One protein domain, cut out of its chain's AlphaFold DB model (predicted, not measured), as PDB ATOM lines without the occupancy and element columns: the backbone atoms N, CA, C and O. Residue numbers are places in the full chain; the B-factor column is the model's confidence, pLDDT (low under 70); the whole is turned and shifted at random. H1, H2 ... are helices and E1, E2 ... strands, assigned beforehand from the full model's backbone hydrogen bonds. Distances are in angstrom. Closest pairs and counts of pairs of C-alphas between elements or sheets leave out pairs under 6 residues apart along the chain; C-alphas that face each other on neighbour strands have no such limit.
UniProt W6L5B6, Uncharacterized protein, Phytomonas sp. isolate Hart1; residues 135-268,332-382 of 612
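This is residues 135 to 268 and 332 to 382 of the 612 residues of an uncharacterized protein of Phytomonas sp. isolate Hart1 (UniProt W6L5B6). Two lobes are joined by a long, twisted ribbon of two antiparallel strands, E1 and E3, like a dumbbell. One lobe holds H1, H2, E2 and H3; the other holds H5, E6 and H6, the small hairpin E4 and E5 with H4, and an end with H7. The printed part has 185 residues, with seven named helices and six named strands in the order E1 H1 H2 E2 H3 E3 H4 E4 E5 H5 E6 H6 H7. The larger sheet runs E2 E1 E3 E6, the smaller E4 E5, both antiparallel; the class is mixed, helices and strands. The whole is loose, with a radius of gyration of the C-alphas of 21.7 A and spans of 62 by 43 by 27 A.

E1, residues 139 to 151, begins at C-alpha 139 at (27.788, -27.031, 26.416) and ends 35.2 A away at C-alpha 151 at (1.224, -18.001, 47.704). Next come H1, residues 160 to 169, 14.7 A, and H2, residues 190 to 203, 20.0 A. E2 is residues 209 to 211 and H3 213 to 218. E3, residues 230 to 242, spans 33.4 A and bends by 66 degrees at residue 239. Look then for H4 at 249 to 255, E4 at 256 to 258 and E5 at 265 to 267. After the cut, H5, residues 332 to 346, runs 21.9 A; E6 is 353 to 355, H6 356 to 361, and H7 375 to 378, ending at (34.578, -15.815, 23.259).

In the strongly twisted larger sheet, E1 and E3 are antiparallel at 157 degrees, with N 143 and O 236 at 2.8 A. The pairing is staggered: E2 pairs with residues 150 to 151 of E1, N 150 and O 211 at 2.8 A, and E6 with residues 240 to 242 of E3, N 241 and O 354 at 2.8 A. H2 and H5 are on the same face, with closest C-alphas Ile 192 to Gln 234 of E3, 6.5 A, and Tyr 335 to Val 141 of E1, 5.3 A. H3 and H6 are on the opposite face. In the hairpin E4 and E5, N 257 and O 266 are 2.9 A apart. No helix touches another. Every O i to N i+4 pair is within hydrogen-bond range in H3, H4, H5 and H6, against 5 of 6 in H1 and 8 of 10 in H2; H7 is too short for one.

The C-alphas farthest apart, Asn 161 and Arg 347, are 63.8 A apart. Residues 269 to 331 are not printed, and C-alphas 268 and 332 are 31.7 A apart across the cut. The links H1 to H2, H3 to E3 and H6 to H7 are long. Residues 259 to 264 stand free, as do 376 to 382, of which 376 to 378 belong to H7. Mean pLDDT of the printed part is 81.4; 35 residues are under 70, among them 157 to 163 and 371 to 382.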
ATOM      1  N   LYS A 135      38.967 -30.267  31.852       49.31
ATOM      2  CA  LYS A 135      38.484 -29.528  30.683       49.31
ATOM      3  C   LYS A 135      37.607 -30.475  29.858       49.31
ATOM      4  O   LYS A 135      38.105 -31.085  28.922       49.31
ATOM      5  N   ILE A 136      36.341 -30.634  30.230       51.91
ATOM      6  CA  ILE A 136      35.333 -31.396  29.468       51.91
ATOM      7  C   ILE A 136      34.648 -30.432  28.480       51.91
ATOM      8  O   ILE A 136      34.443 -29.271  28.847       51.91
ATOM      9  N   PRO A 137      34.274 -30.852  27.252       55.62
ATOM     10  CA  PRO A 137      33.433 -30.035  26.385       55.62
ATOM     11  C   PRO A 137      32.031 -30.014  26.983       55.62
ATOM     12  O   PRO A 137      31.253 -30.963  26.876       55.62
ATOM     13  N   VAL A 138      31.761 -28.936  27.706       66.56
ATOM     14  CA  VAL A 138      30.515 -28.719  28.421       66.56
ATOM     15  C   VAL A 138      29.767 -27.604  27.716       66.56
ATOM     16  O   VAL A 138      30.089 -26.422  27.879       66.56
ATOM     17  N   CYS A 139      28.737 -27.982  26.965       77.38
ATOM     18  CA  CYS A 139      27.788 -27.031  26.416       77.38
ATOM     19  C   CYS A 139      27.054 -26.378  27.598       77.38
ATOM     20  O   CYS A 139      26.217 -26.982  28.273       77.38
ATOM     21  N   SER A 140      27.452 -25.149  27.913       79.06
ATOM     22  CA  SER A 140      26.916 -24.397  29.042       79.06
ATOM     23  C   SER A 140      25.671 -23.651  28.591       79.06
ATOM     24  O   SER A 140      25.727 -22.804  27.695       79.06
ATOM     25  N   VAL A 141      24.525 -23.994  29.175       81.56
ATOM     26  CA  VAL A 141      23.221 -23.528  28.692       81.56
ATOM     27  C   VAL A 141      22.297 -23.129  29.830       81.56
ATOM     28  O   VAL A 141      22.386 -23.623  30.954       81.56
ATOM     29  N   TYR A 142      21.348 -22.254  29.512       83.12
ATOM     30  CA  TYR A 142      20.233 -21.952  30.395       83.12
ATOM     31  C   TYR A 142      19.013 -22.776  29.998       83.12
ATOM     32  O   TYR A 142      18.448 -22.580  28.925       83.12
ATOM     33  N   ILE A 143      18.589 -23.674  30.883       81.88
ATOM     34  CA  ILE A 143      17.357 -24.449  30.737       81.88
ATOM     35  C   ILE A 143      16.247 -23.761  31.522       81.88
ATOM     36  O   ILE A 143      16.427 -23.362  32.674       81.88
ATOM     37  N   TYR A 144      15.080 -23.644  30.902       85.12
ATOM     38  CA  TYR A 144      13.878 -23.145  31.553       85.12
ATOM     39  C   TYR A 144      13.087 -24.325  32.117       85.12
ATOM     40  O   TYR A 144      12.610 -25.179  31.373       85.12
ATOM     41  N   ARG A 145      12.965 -24.387  33.446       86.31
ATOM     42  CA  ARG A 145      12.180 -25.401  34.158       86.31
ATOM     43  C   ARG A 145      10.872 -24.791  34.648       86.31
ATOM     44  O   ARG A 145      10.874 -23.717  35.240       86.31
ATOM     45  N   HIS A 146       9.769 -25.505  34.453       90.62
ATOM     46  CA  HIS A 146       8.479 -25.131  35.028       90.62
ATOM     47  C   HIS A 146       8.485 -25.389  36.540       90.62
ATOM     48  O   HIS A 146       8.826 -26.488  36.991       90.62
ATOM     49  N   MET A 147       8.096 -24.381  37.312       94.56
ATOM     50  CA  MET A 147       7.889 -24.452  38.754       94.56
ATOM     51  C   MET A 147       6.441 -24.066  39.048       94.56
ATOM     52  O   MET A 147       5.952 -23.083  38.504       94.56
ATOM     53  N   TYR A 148       5.764 -24.830  39.901       96.38
ATOM     54  CA  TYR A 148       4.403 -24.524  40.327       96.38
ATOM     55  C   TYR A 148       4.436 -24.074  41.786       96.38
ATOM     56  O   TYR A 148       4.841 -24.852  42.656       96.38
ATOM     57  N   LEU A 149       4.067 -22.818  42.039       97.25
ATOM     58  CA  LEU A 149       4.061 -22.224  43.377       97.25
ATOM     59  C   LEU A 149       2.662 -21.755  43.771       97.25
ATOM     60  O   LEU A 149       1.866 -21.320  42.945       97.25
ATOM     61  N   LEU A 150       2.394 -21.831  45.065       96.62
ATOM     62  CA  LEU A 150       1.242 -21.255  45.737       96.62
ATOM     63  C   LEU A 150       1.746 -20.159  46.673       96.62
ATOM     64  O   LEU A 150       2.754 -20.362  47.366       96.62
ATOM     65  N   ASN A 151       1.046 -19.031  46.688       96.12
ATOM     66  CA  ASN A 151       1.224 -18.001  47.704       96.12
ATOM     67  C   ASN A 151       0.571 -18.457  49.020       96.12
ATOM     68  O   ASN A 151      -0.428 -19.174  48.996       96.12
ATOM     69  N   MET A 152       1.114 -18.033  50.161       93.06
ATOM     70  CA  MET A 152       0.558 -18.286  51.497       93.06
ATOM     71  C   MET A 152      -0.930 -17.920  51.628       93.06
ATOM     72  O   MET A 152      -1.692 -18.655  52.262       93.06
ATOM     73  N   ASP A 153      -1.347 -16.828  50.987       92.06
ATOM     74  CA  ASP A 153      -2.718 -16.305  51.038       92.06
ATOM     75  C   ASP A 153      -3.733 -17.244  50.362       92.06
ATOM     76  O   ASP A 153      -4.925 -17.179  50.637       92.06
ATOM     77  N   GLN A 154      -3.270 -18.172  49.515       92.44
ATOM     78  CA  GLN A 154      -4.101 -19.209  48.889       92.44
ATOM     79  C   GLN A 154      -4.348 -20.430  49.795       92.44
ATOM     80  O   GLN A 154      -4.918 -21.430  49.358       92.44
ATOM     81  N   ILE A 155      -3.814 -20.429  51.016       89.69
ATOM     82  CA  ILE A 155      -3.743 -21.631  51.863       89.69
ATOM     83  C   ILE A 155      -4.298 -21.353  53.257       89.69
ATOM     84  O   ILE A 155      -4.919 -22.219  53.866       89.69
ATOM     85  N   MET A 156      -4.091 -20.141  53.765       79.00
ATOM     86  CA  MET A 156      -4.437 -19.759  55.130       79.00
ATOM     87  C   MET A 156      -5.748 -18.960  55.174       79.00
ATOM     88  O   MET A 156      -5.714 -17.757  55.407       79.00
ATOM     89  N   GLU A 157      -6.898 -19.619  55.005       66.81
ATOM     90  CA  GLU A 157      -8.198 -19.023  55.373       66.81
ATOM     91  C   GLU A 157      -8.395 -19.072  56.906       66.81
ATOM     92  O   GLU A 157      -8.222 -20.118  57.541       66.81
ATOM     93  N   ASP A 158      -8.721 -17.915  57.486       54.34
ATOM     94  CA  ASP A 158      -9.372 -17.640  58.781       54.34
ATOM     95  C   ASP A 158      -8.873 -18.262  60.102       54.34
ATOM     96  O   ASP A 158      -9.340 -17.865  61.171       54.34
ATOM     97  N   THR A 159      -7.858 -19.128  60.124       57.34
ATOM     98  CA  THR A 159      -7.170 -19.463  61.392       57.34
ATOM     99  C   THR A 159      -6.104 -18.424  61.738       57.34
ATOM    100  O   THR A 159      -4.903 -18.703  61.729       57.34
ATOM    101  N   GLN A 160      -6.565 -17.226  62.105       62.22
ATOM    102  CA  GLN A 160      -5.757 -16.074  62.534       62.22
ATOM    103  C   GLN A 160      -4.682 -16.472  63.571       62.22
ATOM    104  O   GLN A 160      -3.505 -16.171  63.394       62.22
ATOM    105  N   ASN A 161      -5.034 -17.315  64.550       65.81
ATOM    106  CA  ASN A 161      -4.101 -17.856  65.555       65.81
ATOM    107  C   ASN A 161      -2.952 -18.708  64.966       65.81
ATOM    108  O   ASN A 161      -1.857 -18.749  65.529       65.81
ATOM    109  N   ARG A 162      -3.176 -19.418  63.849       65.00
ATOM    110  CA  ARG A 162      -2.124 -20.182  63.145       65.00
ATOM    111  C   ARG A 162      -1.303 -19.296  62.220       65.00
ATOM    112  O   ARG A 162      -0.098 -19.515  62.115       65.00
ATOM    113  N   GLN A 163      -1.927 -18.297  61.591       65.12
ATOM    114  CA  GLN A 163      -1.196 -17.265  60.863       65.12
ATOM    115  C   GLN A 163      -0.237 -16.520  61.797       65.12
ATOM    116  O   GLN A 163       0.934 -16.421  61.460       65.12
ATOM    117  N   GLU A 164      -0.670 -16.074  62.978       70.06
ATOM    118  CA  GLU A 164       0.190 -15.337  63.916       70.06
ATOM    119  C   GLU A 164       1.367 -16.166  64.438       70.06
ATOM    120  O   GLU A 164       2.501 -15.687  64.408       70.06
ATOM    121  N   LEU A 165       1.142 -17.422  64.844       70.81
ATOM    122  CA  LEU A 165       2.227 -18.326  65.247       70.81
ATOM    123  C   LEU A 165       3.252 -18.511  64.121       70.81
ATOM    124  O   LEU A 165       4.450 -18.365  64.355       70.81
ATOM    125  N   PHE A 166       2.792 -18.756  62.893       72.94
ATOM    126  CA  PHE A 166       3.670 -18.908  61.736       72.94
ATOM    127  C   PHE A 166       4.408 -17.592  61.419       72.94
ATOM    128  O   PHE A 166       5.634 -17.545  61.435       72.94
ATOM    129  N   LEU A 167       3.681 -16.490  61.223       70.44
ATOM    130  CA  LEU A 167       4.227 -15.161  60.927       70.44
ATOM    131  C   LEU A 167       5.162 -14.635  62.025       70.44
ATOM    132  O   LEU A 167       6.039 -13.828  61.719       70.44
ATOM    133  N   SER A 168       5.041 -15.101  63.273       75.81
ATOM    134  CA  SER A 168       5.973 -14.743  64.346       75.81
ATOM    135  C   SER A 168       7.405 -15.241  64.092       75.81
ATOM    136  O   SER A 168       8.344 -14.497  64.376       75.81
ATOM    137  N   GLU A 169       7.584 -16.419  63.472       73.81
ATOM    138  CA  GLU A 169       8.892 -16.903  62.993       73.81
ATOM    139  C   GLU A 169       9.356 -16.199  61.707       73.81
ATOM    140  O   GLU A 169      10.550 -16.173  61.403       73.81
ATOM    141  N   PHE A 170       8.418 -15.647  60.935       71.56
ATOM    142  CA  PHE A 170       8.634 -15.144  59.575       71.56
ATOM    143  C   PHE A 170       8.482 -13.624  59.441       71.56
ATOM    144  O   PHE A 170       8.180 -13.134  58.349       71.56
ATOM    145  N   LYS A 171       8.716 -12.865  60.524       67.56
ATOM    146  CA  LYS A 171       8.702 -11.393  60.518       67.56
ATOM    147  C   LYS A 171       9.767 -10.828  59.573       67.56
ATOM    148  O   LYS A 171      10.894 -10.541  59.972       67.56
ATOM    149  N   THR A 172       9.392 -10.636  58.314       65.50
ATOM    150  CA  THR A 172      10.144  -9.838  57.347       65.50
ATOM    151  C   THR A 172      10.190  -8.392  57.822       65.50
ATOM    152  O   THR A 172       9.155  -7.841  58.204       65.50
ATOM    153  N   SER A 173      11.365  -7.763  57.765       71.56
ATOM    154  CA  SER A 173      11.504  -6.336  58.059       71.56
ATOM    155  C   SER A 173      10.519  -5.525  57.202       71.56
ATOM    156  O   SER A 173      10.493  -5.723  55.980       71.56
ATOM    157  N   PRO A 174       9.701  -4.637  57.799       66.88
ATOM    158  CA  PRO A 174       8.718  -3.864  57.047       66.88
ATOM    159  C   PRO A 174       9.422  -3.031  55.968       66.88
ATOM    160  O   PRO A 174      10.363  -2.297  56.262       66.88
ATOM    161  N   GLY A 175       8.977  -3.182  54.715       73.75
ATOM    162  CA  GLY A 175       9.554  -2.518  53.538       73.75
ATOM    163  C   GLY A 175      10.268  -3.430  52.528       73.75
ATOM    164  O   GLY A 175      10.640  -2.949  51.462       73.75
ATOM    165  N   MET A 176      10.451  -4.731  52.794       67.88
ATOM    166  CA  MET A 176      11.002  -5.659  51.791       67.88
ATOM    167  C   MET A 176       9.909  -6.319  50.930       67.88
ATOM    168  O   MET A 176       9.411  -7.390  51.267       67.88
ATOM    169  N   GLU A 177       9.609  -5.735  49.765       85.31
ATOM    170  CA  GLU A 177       8.751  -6.315  48.704       85.31
ATOM    171  C   GLU A 177       9.432  -7.470  47.931       85.31
ATOM    172  O   GLU A 177       9.416  -7.544  46.698       85.31
ATOM    173  N   VAL A 178      10.098  -8.372  48.651       94.25
ATOM    174  CA  VAL A 178      10.889  -9.460  48.072       94.25
ATOM    175  C   VAL A 178      10.179 -10.777  48.343       94.25
ATOM    176  O   VAL A 178       9.972 -11.150  49.492       94.25
ATOM    177  N   SER A 179       9.819 -11.509  47.288       95.88
ATOM    178  CA  SER A 179       9.164 -12.809  47.426       95.88
ATOM    179  C   SER A 179      10.131 -13.856  47.990       95.88
ATOM    180  O   SER A 179      11.229 -14.067  47.461       95.88
ATOM    181  N   MET A 180       9.713 -14.535  49.053       95.31
ATOM    182  CA  MET A 180      10.513 -15.466  49.846       95.31
ATOM    183  C   MET A 180      10.046 -16.909  49.645       95.31
ATOM    184  O   MET A 180       8.848 -17.193  49.604       95.31
ATOM    185  N   SER A 181      10.989 -17.847  49.543       95.75
ATOM    186  CA  SER A 181      10.668 -19.276  49.509       95.75
ATOM    187  C   SER A 181      10.483 -19.817  50.922       95.75
ATOM    188  O   SER A 181      11.405 -19.737  51.737       95.75
ATOM    189  N   ILE A 182       9.345 -20.458  51.197       94.25
ATOM    190  CA  ILE A 182       9.095 -21.096  52.505       94.25
ATOM    191  C   ILE A 182      10.085 -22.216  52.850       94.25
ATOM    192  O   ILE A 182      10.285 -22.522  54.020       94.25
ATOM    193  N   ASN A 183      10.705 -22.841  51.843       93.69
ATOM    194  CA  ASN A 183      11.567 -24.004  52.041       93.69
ATOM    195  C   ASN A 183      12.993 -23.602  52.419       93.69
ATOM    196  O   ASN A 183      13.557 -24.155  53.353       93.69
ATOM    197  N   SER A 184      13.582 -22.651  51.690       93.81
ATOM    198  CA  SER A 184      14.944 -22.174  51.961       93.81
ATOM    199  C   SER A 184      14.990 -20.978  52.915       93.81
ATOM    200  O   SER A 184      16.081 -20.576  53.313       93.81
ATOM    201  N   ARG A 185      13.834 -20.377  53.245       91.62
ATOM    202  CA  ARG A 185      13.706 -19.098  53.971       91.62
ATOM    203  C   ARG A 185      14.529 -17.960  53.331       91.62
ATOM    204  O   ARG A 185      14.942 -17.021  54.004       91.62
ATOM    205  N   ARG A 186      14.781 -18.048  52.018       93.56
ATOM    206  CA  ARG A 186      15.596 -17.114  51.219       93.56
ATOM    207  C   ARG A 186      14.762 -16.490  50.095       93.56
ATOM    208  O   ARG A 186      13.792 -17.113  49.649       93.56
ATOM    209  N   PRO A 187      15.140 -15.298  49.602       95.62
ATOM    210  CA  PRO A 187      14.500 -14.706  48.437       95.62
ATOM    211  C   PRO A 187      14.701 -15.590  47.204       95.62
ATOM    212  O   PRO A 187      15.764 -16.186  47.011       95.62
ATOM    213  N   PHE A 188      13.690 -15.656  46.337       95.06
ATOM    214  CA  PHE A 188      13.854 -16.253  45.010       95.06
ATOM    215  C   PHE A 188      14.867 -15.470  44.163       95.06
ATOM    216  O   PHE A 188      15.125 -14.289  44.404       95.06
ATOM    217  N   SER A 189      15.420 -16.119  43.131       93.69
ATOM    218  CA  SER A 189      16.322 -15.467  42.178       93.69
ATOM    219  C   SER A 189      15.643 -14.282  41.484       93.69
ATOM    220  O   SER A 189      14.439 -14.310  41.232       93.69
ATOM    221  N   PHE A 190      16.415 -13.259  41.110       93.25
ATOM    222  CA  PHE A 190      15.909 -12.027  40.480       93.25
ATOM    223  C   PHE A 190      14.990 -12.269  39.262       93.25
ATOM    224  O   PHE A 190      14.044 -11.520  39.031       93.25
ATOM    225  N   PHE A 191      15.227 -13.347  38.504       92.31
ATOM    226  CA  PHE A 191      14.377 -13.746  37.376       92.31
ATOM    227  C   PHE A 191      12.982 -14.238  37.805       92.31
ATOM    228  O   PHE A 191      11.995 -13.983  37.117       92.31
ATOM    229  N   ILE A 192      12.894 -14.937  38.939       95.06
ATOM    230  CA  ILE A 192      11.627 -15.397  39.517       95.06
ATOM    231  C   ILE A 192      10.942 -14.258  40.286       95.06
ATOM    232  O   ILE A 192       9.727 -14.135  40.188       95.06
ATOM    233  N   GLN A 193      11.696 -13.383  40.971       95.69
ATOM    234  CA  GLN A 193      11.144 -12.228  41.702       95.69
ATOM    235  C   GLN A 193      10.181 -11.402  40.851       95.69
ATOM    236  O   GLN A 193       9.060 -11.158  41.275       95.69
ATOM    237  N   LYS A 194      10.577 -11.039  39.623       95.06
ATOM    238  CA  LYS A 194       9.725 -10.246  38.722       95.06
ATOM    239  C   LYS A 194       8.398 -10.935  38.391       95.06
ATOM    240  O   LYS A 194       7.365 -10.279  38.383       95.06
ATOM    241  N   GLN A 195       8.423 -12.249  38.154       96.12
ATOM    242  CA  GLN A 195       7.213 -13.034  37.891       96.12
ATOM    243  C   GLN A 195       6.326 -13.118  39.146       96.12
ATOM    244  O   GLN A 195       5.113 -12.954  39.052       96.12
ATOM    245  N   LEU A 196       6.917 -13.325  40.329       96.75
ATOM    246  CA  LEU A 196       6.171 -13.390  41.591       96.75
ATOM    247  C   LEU A 196       5.577 -12.037  41.994       96.75
ATOM    248  O   LEU A 196       4.429 -12.008  42.413       96.75
ATOM    249  N   GLN A 197       6.293 -10.928  41.796       96.12
ATOM    250  CA  GLN A 197       5.772  -9.572  42.014       96.12
ATOM    251  C   GLN A 197       4.593  -9.262  41.075       96.12
ATOM    252  O   GLN A 197       3.583  -8.726  41.521       96.12
ATOM    253  N   GLN A 198       4.671  -9.663  39.800       95.81
ATOM    254  CA  GLN A 198       3.548  -9.542  38.862       95.81
ATOM    255  C   GLN A 198       2.334 -10.364  39.319       95.81
ATOM    256  O   GLN A 198       1.230  -9.832  39.386       95.81
ATOM    257  N   LEU A 199       2.526 -11.634  39.691       96.44
ATOM    258  CA  LEU A 199       1.443 -12.479  40.209       96.44
ATOM    259  C   LEU A 199       0.861 -11.932  41.521       96.44
ATOM    260  O   LEU A 199      -0.355 -11.933  41.697       96.44
ATOM    261  N   GLN A 200       1.712 -11.417  42.411       95.50
ATOM    262  CA  GLN A 200       1.315 -10.776  43.662       95.50
ATOM    263  C   GLN A 200       0.408  -9.564  43.408       95.50
ATOM    264  O   GLN A 200      -0.635  -9.444  44.046       95.50
ATOM    265  N   GLN A 201       0.748  -8.716  42.434       95.25
ATOM    266  CA  GLN A 201      -0.071  -7.568  42.031       95.25
ATOM    267  C   GLN A 201      -1.384  -7.988  41.348       95.25
ATOM    268  O   GLN A 201      -2.444  -7.467  41.696       95.25
ATOM    269  N   ILE A 202      -1.335  -8.945  40.413       96.31
ATOM    270  CA  ILE A 202      -2.507  -9.435  39.661       96.31
ATOM    271  C   ILE A 202      -3.546 -10.065  40.596       96.31
ATOM    272  O   ILE A 202      -4.737  -9.778  40.482       96.31
ATOM    273  N   HIS A 203      -3.100 -10.904  41.533       95.06
ATOM    274  CA  HIS A 203      -3.977 -11.628  42.457       95.06
ATOM    275  C   HIS A 203      -4.173 -10.926  43.809       95.06
ATOM    276  O   HIS A 203      -4.911 -11.436  44.648       95.06
ATOM    277  N   ARG A 204      -3.555  -9.751  44.005       95.12
ATOM    278  CA  ARG A 204      -3.590  -8.950  45.243       95.12
ATOM    279  C   ARG A 204      -3.179  -9.743  46.492       95.12
ATOM    280  O   ARG A 204      -3.810  -9.620  47.539       95.12
ATOM    281  N   TYR A 205      -2.121 -10.548  46.380       93.94
ATOM    282  CA  TYR A 205      -1.557 -11.238  47.541       93.94
ATOM    283  C   TYR A 205      -0.798 -10.246  48.436       93.94
ATOM    284  O   TYR A 205       0.050  -9.474  47.982       93.94
ATOM    285  N   ASN A 206      -1.093 -10.283  49.728       91.44
ATOM    286  CA  ASN A 206      -0.416  -9.517  50.764       91.44
ATOM    287  C   ASN A 206       0.870 -10.224  51.212       91.44
ATOM    288  O   ASN A 206       1.870  -9.565  51.505       91.44
ATOM    289  N   SER A 207       0.875 -11.560  51.250       91.19
ATOM    290  CA  SER A 207       2.047 -12.319  51.677       91.19
ATOM    291  C   SER A 207       3.120 -12.399  50.592       91.19
ATOM    292  O   SER A 207       2.856 -12.692  49.425       91.19
ATOM    293  N   CYS A 208       4.374 -12.209  50.999       94.06
ATOM    294  CA  CYS A 208       5.545 -12.441  50.157       94.06
ATOM    295  C   CYS A 208       5.989 -13.918  50.132       94.06
ATOM    296  O   CYS A 208       6.965 -14.243  49.455       94.06
ATOM    297  N   TRP A 209       5.326 -14.817  50.869       94.31
ATOM    298  CA  TRP A 209       5.759 -16.207  51.035       94.31
ATOM    299  C   TRP A 209       5.161 -17.139  49.978       94.31
ATOM    300  O   TRP A 209       3.942 -17.285  49.869       94.31
ATOM    301  N   TRP A 210       6.033 -17.834  49.243       96.94
ATOM    302  CA  TRP A 210       5.652 -18.779  48.193       96.94
ATOM    303  C   TRP A 210       6.300 -20.152  48.379       96.94
ATOM    304  O   TRP A 210       7.445 -20.278  48.828       96.94
ATOM    305  N   GLY A 211       5.584 -21.193  47.959       96.69
ATOM    306  CA  GLY A 211       6.029 -22.580  48.072       96.69
ATOM    307  C   GLY A 211       5.305 -23.533  47.135       96.69
ATOM    308  O   GLY A 211       4.201 -23.254  46.673       96.69
ATOM    309  N   THR A 212       5.913 -24.682  46.855       95.81
ATOM    310  CA  THR A 212       5.225 -25.771  46.152       95.81
ATOM    311  C   THR A 212       4.192 -26.424  47.075       95.81
ATOM    312  O   THR A 212       4.345 -26.424  48.298       95.81
ATOM    313  N   MET A 213       3.169 -27.067  46.505       93.00
ATOM    314  CA  MET A 213       2.171 -27.845  47.263       93.00
ATOM    315  C   MET A 213       2.803 -28.843  48.258       93.00
ATOM    316  O   MET A 213       2.278 -29.049  49.351       93.00
ATOM    317  N   VAL A 214       3.941 -29.455  47.905       92.94
ATOM    318  CA  VAL A 214       4.660 -30.400  48.779       92.94
ATOM    319  C   VAL A 214       5.299 -29.682  49.969       92.94
ATOM    320  O   VAL A 214       5.241 -30.192  51.087       92.94
ATOM    321  N   GLN A 215       5.886 -28.503  49.752       94.69
ATOM    322  CA  GLN A 215       6.502 -27.700  50.813       94.69
ATOM    323  C   GLN A 215       5.443 -27.200  51.803       94.69
ATOM    324  O   GLN A 215       5.616 -27.363  53.006       94.69
ATOM    325  N   TRP A 216       4.306 -26.708  51.306       93.31
ATOM    326  CA  TRP A 216       3.181 -26.298  52.150       93.31
ATOM    327  C   TRP A 216       2.595 -27.457  52.967       93.31
ATOM    328  O   TRP A 216       2.394 -27.320  54.174       93.31
ATOM    329  N   ARG A 217       2.424 -28.642  52.362       89.56
ATOM    330  CA  ARG A 217       1.953 -29.839  53.080       89.56
ATOM    331  C   ARG A 217       2.923 -30.294  54.178       89.56
ATOM    332  O   ARG A 217       2.469 -30.736  55.229       89.56
ATOM    333  N   ARG A 218       4.244 -30.174  53.971       90.62
ATOM    334  CA  ARG A 218       5.260 -30.472  55.007       90.62
ATOM    335  C   ARG A 218       5.147 -29.557  56.230       90.62
ATOM    336  O   ARG A 218       5.521 -29.976  57.316       90.62
ATOM    337  N   LEU A 219       4.605 -28.352  56.060       87.62
ATOM    338  CA  LEU A 219       4.319 -27.399  57.138       87.62
ATOM    339  C   LEU A 219       2.920 -27.599  57.758       87.62
ATOM    340  O   LEU A 219       2.461 -26.761  58.526       87.62
ATOM    341  N   GLY A 220       2.218 -28.687  57.417       88.00
ATOM    342  CA  GLY A 220       0.872 -28.981  57.914       88.00
ATOM    343  C   GLY A 220      -0.233 -28.096  57.325       88.00
ATOM    344  O   GLY A 220      -1.365 -28.146  57.805       88.00
ATOM    345  N   ALA A 221       0.068 -27.294  56.297       87.81
ATOM    346  CA  ALA A 221      -0.902 -26.394  55.690       87.81
ATOM    347  C   ALA A 221      -1.859 -27.162  54.756       87.81
ATOM    348  O   ALA A 221      -1.428 -27.932  53.889       87.81
ATOM    349  N   ALA A 222      -3.164 -26.956  54.944       84.81
ATOM    350  CA  ALA A 222      -4.219 -27.555  54.133       84.81
ATOM    351  C   ALA A 222      -4.590 -26.617  52.980       84.81
ATOM    352  O   ALA A 222      -4.755 -25.422  53.188       84.81
ATOM    353  N   LEU A 223      -4.724 -27.150  51.765       81.69
ATOM    354  CA  LEU A 223      -5.095 -26.351  50.598       81.69
ATOM    355  C   LEU A 223      -6.610 -26.225  50.460       81.69
ATOM    356  O   LEU A 223      -7.325 -27.223  50.555       81.69
ATOM    357  N   GLN A 224      -7.072 -25.015  50.150       81.75
ATOM    358  CA  GLN A 224      -8.440 -24.768  49.705       81.75
ATOM    359  C   GLN A 224      -8.702 -25.498  48.379       81.75
ATOM    360  O   GLN A 224      -7.872 -25.484  47.467       81.75
ATOM    361  N   PHE A 225      -9.885 -26.098  48.241       74.81
ATOM    362  CA  PHE A 225     -10.255 -26.920  47.079       74.81
ATOM    363  C   PHE A 225     -10.432 -26.143  45.756       74.81
ATOM    364  O   PHE A 225     -10.625 -26.761  44.711       74.81
ATOM    365  N   SER A 226     -10.356 -24.810  45.782       84.06
ATOM    366  CA  SER A 226     -10.525 -23.907  44.634       84.06
ATOM    367  C   SER A 226      -9.221 -23.275  44.122       84.06
ATOM    368  O   SER A 226      -9.222 -22.649  43.061       84.06
ATOM    369  N   GLN A 227      -8.111 -23.402  44.857       88.75
ATOM    370  CA  GLN A 227      -6.906 -22.606  44.610       88.75
ATOM    371  C   GLN A 227      -5.950 -23.273  43.620       88.75
ATOM    372  O   GLN A 227      -5.452 -24.381  43.833       88.75
ATOM    373  N   ASN A 228      -5.655 -22.560  42.534       92.25
ATOM    374  CA  ASN A 228      -4.747 -23.020  41.490       92.25
ATOM    375  C   ASN A 228      -3.295 -22.627  41.790       92.25
ATOM    376  O   ASN A 228      -3.020 -21.544  42.306       92.25
ATOM    377  N   GLN A 229      -2.357 -23.507  41.429       95.69
ATOM    378  CA  GLN A 229      -0.923 -23.219  41.508       95.69
ATOM    379  C   GLN A 229      -0.510 -22.328  40.336       95.69
ATOM    380  O   GLN A 229      -0.886 -22.589  39.191       95.69
ATOM    381  N   HIS A 230       0.326 -21.334  40.604       97.19
ATOM    382  CA  HIS A 230       0.883 -20.450  39.588       97.19
ATOM    383  C   HIS A 230       2.047 -21.125  38.873       97.19
ATOM    384  O   HIS A 230       2.963 -21.637  39.521       97.19
ATOM    385  N   LEU A 231       2.019 -21.125  37.539       96.44
ATOM    386  CA  LEU A 231       3.116 -21.612  36.707       96.44
ATOM    387  C   LEU A 231       4.165 -20.510  36.531       96.44
ATOM    388  O   LEU A 231       3.879 -19.446  35.989       96.44
ATOM    389  N   LEU A 232       5.391 -20.808  36.943       95.62
ATOM    390  CA  LEU A 232       6.562 -19.949  36.832       95.62
ATOM    391  C   LEU A 232       7.673 -20.629  36.042       95.62
ATOM    392  O   LEU A 232       7.820 -21.855  36.057       95.62
ATOM    393  N   TYR A 233       8.522 -19.817  35.420       92.69
ATOM    394  CA  TYR A 233       9.717 -20.285  34.731       92.69
ATOM    395  C   TYR A 233      10.950 -20.031  35.600       92.69
ATOM    396  O   TYR A 233      11.280 -18.891  35.939       92.69
ATOM    397  N   GLN A 234      11.668 -21.098  35.941       92.00
ATOM    398  CA  GLN A 234      12.987 -21.039  36.559       92.00
ATOM    399  C   GLN A 234      14.057 -21.132  35.474       92.00
ATOM    400  O   GLN A 234      14.155 -22.145  34.784       92.00
ATOM    401  N   LYS A 235      14.898 -20.103  35.362       88.12
ATOM    402  CA  LYS A 235      16.114 -20.143  34.545       88.12
ATOM    403  C   LYS A 235      17.214 -20.864  35.336       88.12
ATOM    404  O   LYS A 235      17.714 -20.316  36.315       88.12
ATOM    405  N   ILE A 236      17.552 -22.087  34.936       85.69
ATOM    406  CA  ILE A 236      18.605 -22.919  35.535       85.69
ATOM    407  C   ILE A 236      19.812 -22.893  34.601       85.69
ATOM    408  O   ILE A 236      19.696 -23.276  33.441       85.69
ATOM    409  N   TYR A 237      20.968 -22.450  35.091       85.88
ATOM    410  CA  TYR A 237      22.231 -22.672  34.389       85.88
ATOM    411  C   TYR A 237      22.645 -24.129  34.584       85.88
ATOM    412  O   TYR A 237      22.661 -24.610  35.717       85.88
ATOM    413  N   THR A 238      22.952 -24.844  33.507       85.00
ATOM    414  CA  THR A 238      23.440 -26.217  33.611       85.00
ATOM    415  C   THR A 238      24.516 -26.522  32.585       85.00
ATOM    416  O   THR A 238      24.625 -25.901  31.526       85.00
ATOM    417  N   LYS A 239      25.320 -27.511  32.955       87.94
ATOM    418  CA  LYS A 239      26.455 -28.036  32.223       87.94
ATOM    419  C   LYS A 239      25.984 -29.299  31.500       87.94
ATOM    420  O   LYS A 239      25.735 -30.316  32.153       87.94
ATOM    421  N   LEU A 240      25.788 -29.199  30.183       88.69
ATOM    422  CA  LEU A 240      25.397 -30.314  29.321       88.69
ATOM    423  C   LEU A 240      26.616 -30.965  28.668       88.69
ATOM    424  O   LEU A 240      27.530 -30.288  28.205       88.69
ATOM    425  N   VAL A 241      26.579 -32.289  28.580       89.62
ATOM    426  CA  VAL A 241      27.598 -33.136  27.966       89.62
ATOM    427  C   VAL A 241      26.954 -33.920  26.826       89.62
ATOM    428  O   VAL A 241      25.944 -34.594  27.037       89.62
ATOM    429  N   HIS A 242      27.523 -33.848  25.623       91.94
ATOM    430  CA  HIS A 242      27.068 -34.642  24.482       91.94
ATOM    431  C   HIS A 242      27.366 -36.140  24.673       91.94
ATOM    432  O   HIS A 242      28.406 -36.505  25.227       91.94
ATOM    433  N   ILE A 243      26.499 -37.028  24.172       92.19
ATOM    434  CA  ILE A 243      26.639 -38.480  24.371       92.19
ATOM    435  C   ILE A 243      27.975 -39.054  23.878       92.19
ATOM    436  O   ILE A 243      28.481 -39.991  24.482       92.19
ATOM    437  N   SER A 244      28.609 -38.477  22.850       89.12
ATOM    438  CA  SER A 244      29.910 -38.962  22.342       89.12
ATOM    439  C   SER A 244      31.063 -38.863  23.352       89.12
ATOM    440  O   SER A 244      32.123 -39.451  23.134       89.12
ATOM    441  N   LEU A 245      30.872 -38.091  24.425       90.81
ATOM    442  CA  LEU A 245      31.830 -37.866  25.510       90.81
ATOM    443  C   LEU A 245      31.614 -38.837  26.682       90.81
ATOM    444  O   LEU A 245      32.413 -38.867  27.619       90.81
ATOM    445  N   ILE A 246      30.530 -39.613  26.639       91.94
ATOM    446  CA  ILE A 246      30.169 -40.611  27.640       91.94
ATOM    447  C   ILE A 246      30.876 -41.927  27.308       91.94
ATOM    448  O   ILE A 246      30.982 -42.334  26.149       91.94
ATOM    449  N   ASP A 247      31.401 -42.580  28.335       92.06
ATOM    450  CA  ASP A 247      32.039 -43.885  28.228       92.06
ATOM    451  C   ASP A 247      30.997 -44.967  27.901       92.06
ATOM    452  O   ASP A 247      29.886 -44.946  28.432       92.06
ATOM    453  N   ASN A 248      31.338 -45.895  27.006       90.50
ATOM    454  CA  ASN A 248      30.416 -46.896  26.441       90.50
ATOM    455  C   ASN A 248      29.145 -46.302  25.783       90.50
ATOM    456  O   ASN A 248      28.090 -46.935  25.760       90.50
ATOM    457  N   ALA A 249      29.238 -45.096  25.201       89.56
ATOM    458  CA  ALA A 249      28.139 -44.420  24.491       89.56
ATOM    459  C   ALA A 249      27.402 -45.296  23.459       89.56
ATOM    460  O   ALA A 249      26.189 -45.164  23.299       89.56
ATOM    461  N   GLU A 250      28.114 -46.189  22.768       88.31
ATOM    462  CA  GLU A 250      27.527 -47.113  21.794       88.31
ATOM    463  C   GLU A 250      26.625 -48.162  22.463       88.31
ATOM    464  O   GLU A 250      25.465 -48.298  22.078       88.31
ATOM    465  N   GLU A 251      27.107 -48.841  23.508       87.88
ATOM    466  CA  GLU A 251      26.317 -49.794  24.305       87.88
ATOM    467  C   GLU A 251      25.097 -49.099  24.931       87.88
ATOM    468  O   GLU A 251      23.974 -49.608  24.881       87.88
ATOM    469  N   ILE A 252      25.287 -47.880  25.445       87.12
ATOM    470  CA  ILE A 252      24.197 -47.046  25.955       87.12
ATOM    471  C   ILE A 252      23.148 -46.823  24.857       87.12
ATOM    472  O   ILE A 252      21.971 -47.066  25.102       87.12
ATOM    473  N   LEU A 253      23.534 -46.423  23.642       86.44
ATOM    474  CA  LEU A 253      22.590 -46.225  22.533       86.44
ATOM    475  C   LEU A 253      21.897 -47.521  22.084       86.44
ATOM    476  O   LEU A 253      20.710 -47.481  21.773       86.44
ATOM    477  N   GLN A 254      22.591 -48.661  22.092       87.94
ATOM    478  CA  GLN A 254      22.005 -49.967  21.755       87.94
ATOM    479  C   GLN A 254      20.952 -50.429  22.780       87.94
ATOM    480  O   GLN A 254      20.006 -51.137  22.428       87.94
ATOM    481  N   HIS A 255      21.086 -50.012  24.042       84.88
ATOM    482  CA  HIS A 255      20.231 -50.449  25.149       84.88
ATOM    483  C   HIS A 255      19.372 -49.343  25.777       84.88
ATOM    484  O   HIS A 255      18.768 -49.551  26.837       84.88
ATOM    485  N   CYS A 256      19.281 -48.179  25.137       84.06
ATOM    486  CA  CYS A 256      18.432 -47.084  25.587       84.06
ATOM    487  C   CYS A 256      17.409 -46.687  24.525       84.06
ATOM    488  O   CYS A 256      17.660 -46.733  23.326       84.06
ATOM    489  N   TYR A 257      16.244 -46.249  24.988       85.25
ATOM    490  CA  TYR A 257      15.178 -45.731  24.141       85.25
ATOM    491  C   TYR A 257      14.785 -44.334  24.613       85.25
ATOM    492  O   TYR A 257      14.544 -44.113  25.802       85.25
ATOM    493  N   ILE A 258      14.698 -43.393  23.674       80.19
ATOM    494  CA  ILE A 258      14.146 -42.061  23.915       80.19
ATOM    495  C   ILE A 258      12.703 -42.080  23.435       80.19
ATOM    496  O   ILE A 258      12.422 -42.279  22.254       80.19
ATOM    497  N   SER A 259      11.765 -41.868  24.351       75.75
ATOM    498  CA  SER A 259      10.350 -41.850  23.998       75.75
ATOM    499  C   SER A 259       9.998 -40.588  23.213       75.75
ATOM    500  O   SER A 259       9.979 -39.499  23.781       75.75
ATOM    501  N   GLY A 260       9.647 -40.733  21.930       61.25
ATOM    502  CA  GLY A 260       9.310 -39.603  21.049       61.25
ATOM    503  C   GLY A 260       8.189 -38.701  21.588       61.25
ATOM    504  O   GLY A 260       8.261 -37.485  21.469       61.25
ATOM    505  N   LYS A 261       7.203 -39.276  22.293       65.12
ATOM    506  CA  LYS A 261       6.109 -38.529  22.946       65.12
ATOM    507  C   LYS A 261       6.558 -37.706  24.164       65.12
ATOM    508  O   LYS A 261       5.844 -36.802  24.591       65.12
ATOM    509  N   SER A 262       7.669 -38.077  24.799       65.94
ATOM    510  CA  SER A 262       7.984 -37.658  26.170       65.94
ATOM    511  C   SER A 262       9.420 -37.172  26.379       65.94
ATOM    512  O   SER A 262       9.777 -36.816  27.502       65.94
ATOM    513  N   GLY A 263      10.269 -37.217  25.347       67.25
ATOM    514  CA  GLY A 263      11.707 -36.930  25.426       67.25
ATOM    515  C   GLY A 263      12.473 -37.768  26.460       67.25
ATOM    516  O   GLY A 263      13.664 -37.555  26.660       67.25
ATOM    517  N   THR A 264      11.808 -38.699  27.153       74.00
ATOM    518  CA  THR A 264      12.368 -39.352  28.330       74.00
ATOM    519  C   THR A 264      13.290 -40.466  27.876       74.00
ATOM    520  O   THR A 264      12.894 -41.353  27.118       74.00
ATOM    521  N   PHE A 265      14.524 -40.394  28.362       76.81
ATOM    522  CA  PHE A 265      15.563 -41.388  28.168       76.81
ATOM    523  C   PHE A 265      15.351 -42.563  29.132       76.81
ATOM    524  O   PHE A 265      15.361 -42.382  30.353       76.81
ATOM    525  N   PHE A 266      15.162 -43.762  28.586       79.44
ATOM    526  CA  PHE A 266      15.034 -45.010  29.336       79.44
ATOM    527  C   PHE A 266      16.250 -45.895  29.066       79.44
ATOM    528  O   PHE A 266      16.451 -46.306  27.928       79.44
ATOM    529  N   ASN A 267      17.017 -46.226  30.106       79.75
ATOM    530  CA  ASN A 267      18.127 -47.180  30.033       79.75
ATOM    531  C   ASN A 267      17.669 -48.568  30.502       79.75
ATOM    532  O   ASN A 267      17.149 -48.709  31.614       79.75
ATOM    533  N   LEU A 268      17.836 -49.583  29.647       77.12
ATOM    534  CA  LEU A 268      17.363 -50.947  29.896       77.12
ATOM    535  C   LEU A 268      18.384 -51.825  30.647       77.12
ATOM    536  O   LEU A 268      17.974 -52.800  31.276       77.12
ATOM    537  N   HIS A 332      14.633 -18.471  24.637       49.59
ATOM    538  CA  HIS A 332      14.843 -19.848  24.179       49.59
ATOM    539  C   HIS A 332      15.922 -20.022  23.098       49.59
ATOM    540  O   HIS A 332      16.518 -21.098  23.026       49.59
ATOM    541  N   SER A 333      16.239 -18.993  22.299       55.00
ATOM    542  CA  SER A 333      17.298 -19.117  21.283       55.00
ATOM    543  C   SER A 333      18.670 -19.347  21.900       55.00
ATOM    544  O   SER A 333      19.434 -20.106  21.330       55.00
ATOM    545  N   SER A 334      18.979 -18.759  23.060       59.06
ATOM    546  CA  SER A 334      20.303 -18.901  23.690       59.06
ATOM    547  C   SER A 334      20.677 -20.363  23.990       59.06
ATOM    548  O   SER A 334      21.798 -20.781  23.723       59.06
ATOM    549  N   TYR A 335      19.715 -21.165  24.459       68.81
ATOM    550  CA  TYR A 335      19.875 -22.608  24.663       68.81
ATOM    551  C   TYR A 335      20.137 -23.342  23.342       68.81
ATOM    552  O   TYR A 335      21.122 -24.067  23.207       68.81
ATOM    553  N   PHE A 336      19.257 -23.133  22.356       71.75
ATOM    554  CA  PHE A 336      19.311 -23.858  21.088       71.75
ATOM    555  C   PHE A 336      20.536 -23.458  20.256       71.75
ATOM    556  O   PHE A 336      21.167 -24.306  19.641       71.75
ATOM    557  N   PHE A 337      20.927 -22.184  20.295       76.94
ATOM    558  CA  PHE A 337      22.114 -21.643  19.639       76.94
ATOM    559  C   PHE A 337      23.402 -22.273  20.177       76.94
ATOM    560  O   PHE A 337      24.232 -22.708  19.385       76.94
ATOM    561  N   ASN A 338      23.546 -22.397  21.502       75.50
ATOM    562  CA  ASN A 338      24.726 -23.020  22.105       75.50
ATOM    563  C   ASN A 338      24.849 -24.503  21.718       75.50
ATOM    564  O   ASN A 338      25.935 -24.934  21.334       75.50
ATOM    565  N   ILE A 339      23.742 -25.258  21.731       78.12
ATOM    566  CA  ILE A 339      23.732 -26.659  21.278       78.12
ATOM    567  C   ILE A 339      24.021 -26.762  19.776       78.12
ATOM    568  O   ILE A 339      24.874 -27.541  19.370       78.12
ATOM    569  N   MET A 340      23.372 -25.955  18.935       82.00
ATOM    570  CA  MET A 340      23.597 -26.000  17.486       82.00
ATOM    571  C   MET A 340      25.018 -25.575  17.095       82.00
ATOM    572  O   MET A 340      25.549 -26.082  16.109       82.00
ATOM    573  N   ASN A 341      25.653 -24.673  17.849       79.00
ATOM    574  CA  ASN A 341      27.054 -24.310  17.639       79.00
ATOM    575  C   ASN A 341      28.004 -25.429  18.076       79.00
ATOM    576  O   ASN A 341      28.922 -25.747  17.325       79.00
ATOM    577  N   ASP A 342      27.757 -26.057  19.228       80.56
ATOM    578  CA  ASP A 342      28.501 -27.231  19.704       80.56
ATOM    579  C   ASP A 342      28.417 -28.390  18.690       80.56
ATOM    580  O   ASP A 342      29.443 -28.894  18.225       80.56
ATOM    581  N   MET A 343      27.208 -28.709  18.212       83.69
ATOM    582  CA  MET A 343      26.989 -29.706  17.161       83.69
ATOM    583  C   MET A 343      27.708 -29.366  15.851       83.69
ATOM    584  O   MET A 343      28.287 -30.258  15.233       83.69
ATOM    585  N   LYS A 344      27.698 -28.100  15.413       84.00
ATOM    586  CA  LYS A 344      28.412 -27.659  14.199       84.00
ATOM    587  C   LYS A 344      29.928 -27.753  14.363       84.00
ATOM    588  O   LYS A 344      30.600 -28.242  13.456       84.00
ATOM    589  N   LEU A 345      30.454 -27.311  15.505       81.38
ATOM    590  CA  LEU A 345      31.883 -27.317  15.822       81.38
ATOM    591  C   LEU A 345      32.436 -28.749  15.876       81.38
ATOM    592  O   LEU A 345      33.481 -29.033  15.291       81.38
ATOM    593  N   HIS A 346      31.698 -29.659  16.514       78.06
ATOM    594  CA  HIS A 346      32.099 -31.053  16.717       78.06
ATOM    595  C   HIS A 346      31.512 -32.043  15.697       78.06
ATOM    596  O   HIS A 346      31.737 -33.249  15.807       78.06
ATOM    597  N   ARG A 347      30.787 -31.546  14.684       84.88
ATOM    598  CA  ARG A 347      30.112 -32.335  13.633       84.88
ATOM    599  C   ARG A 347      29.212 -33.447  14.197       84.88
ATOM    600  O   ARG A 347      29.156 -34.551  13.655       84.88
ATOM    601  N   HIS A 348      28.519 -33.172  15.299       83.50
ATOM    602  CA  HIS A 348      27.594 -34.121  15.914       83.50
ATOM    603  C   HIS A 348      26.311 -34.240  15.082       83.50
ATOM    604  O   HIS A 348      25.635 -33.249  14.818       83.50
ATOM    605  N   ALA A 349      25.961 -35.468  14.690       82.00
ATOM    606  CA  ALA A 349      24.769 -35.749  13.888       82.00
ATOM    607  C   ALA A 349      23.464 -35.817  14.710       82.00
ATOM    608  O   ALA A 349      22.380 -35.777  14.136       82.00
ATOM    609  N   VAL A 350      23.550 -35.946  16.039       81.06
ATOM    610  CA  VAL A 350      22.400 -36.169  16.932       81.06
ATOM    611  C   VAL A 350      22.463 -35.182  18.104       81.06
ATOM    612  O   VAL A 350      23.508 -35.095  18.737       81.06
ATOM    613  N   PRO A 351      21.380 -34.465  18.452       85.25
ATOM    614  CA  PRO A 351      21.364 -33.502  19.557       85.25
ATOM    615  C   PRO A 351      21.163 -34.177  20.931       85.25
ATOM    616  O   PRO A 351      20.274 -33.786  21.693       85.25
ATOM    617  N   LEU A 352      21.933 -35.222  21.265       88.94
ATOM    618  CA  LEU A 352      21.729 -35.988  22.503       88.94
ATOM    619  C   LEU A 352      22.703 -35.568  23.610       88.94
ATOM    620  O   LEU A 352      23.870 -35.956  23.619       88.94
ATOM    621  N   TYR A 353      22.181 -34.802  24.568       90.00
ATOM    622  CA  TYR A 353      22.935 -34.221  25.676       90.00
ATOM    623  C   TYR A 353      22.388 -34.649  27.042       90.00
ATOM    624  O   TYR A 353      21.180 -34.806  27.228       90.00
ATOM    625  N   PHE A 354      23.287 -34.768  28.016       88.50
ATOM    626  CA  PHE A 354      22.991 -35.102  29.407       88.50
ATOM    627  C   PHE A 354      23.528 -34.009  30.330       88.50
ATOM    628  O   PHE A 354      24.677 -33.594  30.203       88.50
ATOM    629  N   SER A 355      22.721 -33.557  31.286       88.00
ATOM    630  CA  SER A 355      23.226 -32.742  32.397       88.00
ATOM    631  C   SER A 355      24.097 -33.574  33.341       88.00
ATOM    632  O   SER A 355      23.904 -34.787  33.460       88.00
ATOM    633  N   MET A 356      25.002 -32.929  34.082       83.12
ATOM    634  CA  MET A 356      25.801 -33.604  35.120       83.12
ATOM    635  C   MET A 356      24.934 -34.412  36.103       83.12
ATOM    636  O   MET A 356      25.252 -35.559  36.410       83.12
ATOM    637  N   THR A 357      23.783 -33.877  36.529       82.00
ATOM    638  CA  THR A 357      22.827 -34.593  37.392       82.00
ATOM    639  C   THR A 357      22.318 -35.883  36.739       82.00
ATOM    640  O   THR A 357      22.241 -36.910  37.410       82.00
ATOM    641  N   GLN A 358      22.024 -35.869  35.435       84.56
ATOM    642  CA  GLN A 358      21.626 -37.074  34.696       84.56
ATOM    643  C   GLN A 358      22.773 -38.080  34.571       84.56
ATOM    644  O   GLN A 358      22.528 -39.273  34.731       84.56
ATOM    645  N   LEU A 359      24.010 -37.628  34.336       87.75
ATOM    646  CA  LEU A 359      25.178 -38.515  34.309       87.75
ATOM    647  C   LEU A 359      25.333 -39.254  35.645       87.75
ATOM    648  O   LEU A 359      25.395 -40.483  35.660       87.75
ATOM    649  N   HIS A 360      25.288 -38.531  36.769       84.75
ATOM    650  CA  HIS A 360      25.330 -39.137  38.102       84.75
ATOM    651  C   HIS A 360      24.140 -40.073  38.357       84.75
ATOM    652  O   HIS A 360      24.338 -41.196  38.826       84.75
ATOM    653  N   GLN A 361      22.916 -39.659  38.010       83.62
ATOM    654  CA  GLN A 361      21.707 -40.461  38.227       83.62
ATOM    655  C   GLN A 361      21.740 -41.786  37.448       83.62
ATOM    656  O   GLN A 361      21.407 -42.841  37.992       83.62
ATOM    657  N   PHE A 362      22.155 -41.742  36.183       83.31
ATOM    658  CA  PHE A 362      22.276 -42.912  35.315       83.31
ATOM    659  C   PHE A 362      23.625 -43.640  35.473       83.31
ATOM    660  O   PHE A 362      23.889 -44.590  34.741       83.31
ATOM    661  N   LYS A 363      24.473 -43.225  36.429       88.38
ATOM    662  CA  LYS A 363      25.824 -43.768  36.681       88.38
ATOM    663  C   LYS A 363      26.719 -43.795  35.431       88.38
ATOM    664  O   LYS A 363      27.602 -44.645  35.309       88.38
ATOM    665  N   LEU A 364      26.492 -42.858  34.514       88.81
ATOM    666  CA  LEU A 364      27.253 -42.714  33.281       88.81
ATOM    667  C   LEU A 364      28.589 -42.044  33.594       88.81
ATOM    668  O   LEU A 364      28.639 -41.014  34.269       88.81
ATOM    669  N   LYS A 365      29.676 -42.636  33.101       90.62
ATOM    670  CA  LYS A 365      31.024 -42.077  33.219       90.62
ATOM    671  C   LYS A 365      31.353 -41.269  31.974       90.62
ATOM    672  O   LYS A 365      30.853 -41.563  30.895       90.62
ATOM    673  N   LEU A 366      32.210 -40.269  32.115       89.88
ATOM    674  CA  LEU A 366      32.822 -39.602  30.971       89.88
ATOM    675  C   LEU A 366      34.021 -40.416  30.494       89.88
ATOM    676  O   LEU A 366      34.708 -41.033  31.314       89.88
ATOM    677  N   ARG A 367      34.291 -40.397  29.188       87.88
ATOM    678  CA  ARG A 367      35.507 -41.002  28.640       87.88
ATOM    679  C   ARG A 367      36.738 -40.297  29.206       87.88
ATOM    680  O   ARG A 367      36.768 -39.072  29.306       87.88
ATOM    681  N   GLY A 368      37.783 -41.065  29.515       82.06
ATOM    682  CA  GLY A 368      39.042 -40.519  30.040       82.06
ATOM    683  C   GLY A 368      39.784 -39.589  29.070       82.06
ATOM    684  O   GLY A 368      40.601 -38.787  29.512       82.06
ATOM    685  N   ASP A 369      39.483 -39.668  27.770       78.75
ATOM    686  CA  ASP A 369      40.066 -38.857  26.696       78.75
ATOM    687  C   ASP A 369      39.169 -37.689  26.229       78.75
ATOM    688  O   ASP A 369      39.500 -37.010  25.254       78.75
ATOM    689  N   ALA A 370      38.048 -37.423  26.918       73.50
ATOM    690  CA  ALA A 370      37.115 -36.344  26.585       73.50
ATOM    691  C   ALA A 370      37.730 -34.948  26.835       73.50
ATOM    692  O   ALA A 370      37.507 -34.322  27.873       73.50
ATOM    693  N   SER A 371      38.504 -34.456  25.865       53.66
ATOM    694  CA  SER A 371      39.155 -33.142  25.894       53.66
ATOM    695  C   SER A 371      38.232 -32.025  25.395       53.66
ATOM    696  O   SER A 371      37.614 -32.116  24.338       53.66
ATOM    697  N   GLY A 372      38.107 -30.970  26.198       52.34
ATOM    698  CA  GLY A 372      37.080 -29.945  26.058       52.34
ATOM    699  C   GLY A 372      37.483 -28.664  25.356       52.34
ATOM    700  O   GLY A 372      38.580 -28.142  25.550       52.34
ATOM    701  N   VAL A 373      36.516 -28.101  24.631       43.16
ATOM    702  CA  VAL A 373      36.548 -26.710  24.176       43.16
ATOM    703  C   VAL A 373      36.153 -25.809  25.340       43.16
ATOM    704  O   VAL A 373      35.074 -25.933  25.919       43.16
ATOM    705  N   SER A 374      37.046 -24.890  25.687       41.12
ATOM    706  CA  SER A 374      36.798 -23.855  26.684       41.12
ATOM    707  C   SER A 374      36.175 -22.641  25.997       41.12
ATOM    708  O   SER A 374      36.884 -21.894  25.327       41.12
ATOM    709  N   PHE A 375      34.883 -22.387  26.223       44.66
ATOM    710  CA  PHE A 375      34.187 -21.213  25.670       44.66
ATOM    711  C   PHE A 375      34.761 -19.852  26.128       44.66
ATOM    712  O   PHE A 375      34.418 -18.836  25.530       44.66
ATOM    713  N   ASN A 376      35.685 -19.827  27.104       44.56
ATOM    714  CA  ASN A 376      36.366 -18.616  27.590       44.56
ATOM    715  C   ASN A 376      36.998 -17.742  26.484       44.56
ATOM    716  O   ASN A 376      37.172 -16.546  26.701       44.56
ATOM    717  N   GLU A 377      37.346 -18.289  25.311       41.47
ATOM    718  CA  GLU A 377      37.933 -17.500  24.209       41.47
ATOM    719  C   GLU A 377      36.933 -16.557  23.513       41.47
ATOM    720  O   GLU A 377      37.350 -15.602  22.861       41.47
ATOM    721  N   TYR A 378      35.623 -16.746  23.713       44.81
ATOM    722  CA  TYR A 378      34.578 -15.815  23.259       44.81
ATOM    723  C   TYR A 378      34.035 -14.915  24.386       44.81
ATOM    724  O   TYR A 378      33.120 -14.121  24.166       44.81
ATOM    725  N   ASP A 379      34.584 -15.016  25.601       40.06
ATOM    726  CA  ASP A 379      33.834 -14.725  26.828       40.06
ATOM    727  C   ASP A 379      34.183 -13.403  27.535       40.06
ATOM    728  O   ASP A 379      33.994 -13.233  28.740       40.06
ATOM    729  N   ASN A 380      34.625 -12.398  26.773       41.47
ATOM    730  CA  ASN A 380      34.846 -11.035  27.283       41.47
ATOM    731  C   ASN A 380      33.540 -10.270  27.611       41.47
ATOM    732  O   ASN A 380      33.573  -9.060  27.825       41.47
ATOM    733  N   THR A 381      32.385 -10.949  27.638       43.44
ATOM    734  CA  THR A 381      31.064 -10.342  27.890       43.44
ATOM    735  C   THR A 381      30.260 -10.984  29.027       43.44
ATOM    736  O   THR A 381      29.233 -10.416  29.408       43.44
ATOM    737  N   ILE A 382      30.703 -12.095  29.636       43.53
ATOM    738  CA  ILE A 382      30.021 -12.631  30.825       43.53
ATOM    739  C   ILE A 382      30.276 -11.728  32.052       43.53
ATOM    740  O   ILE A 382      31.431 -11.461  32.401       43.53
TER     741      ILE A 382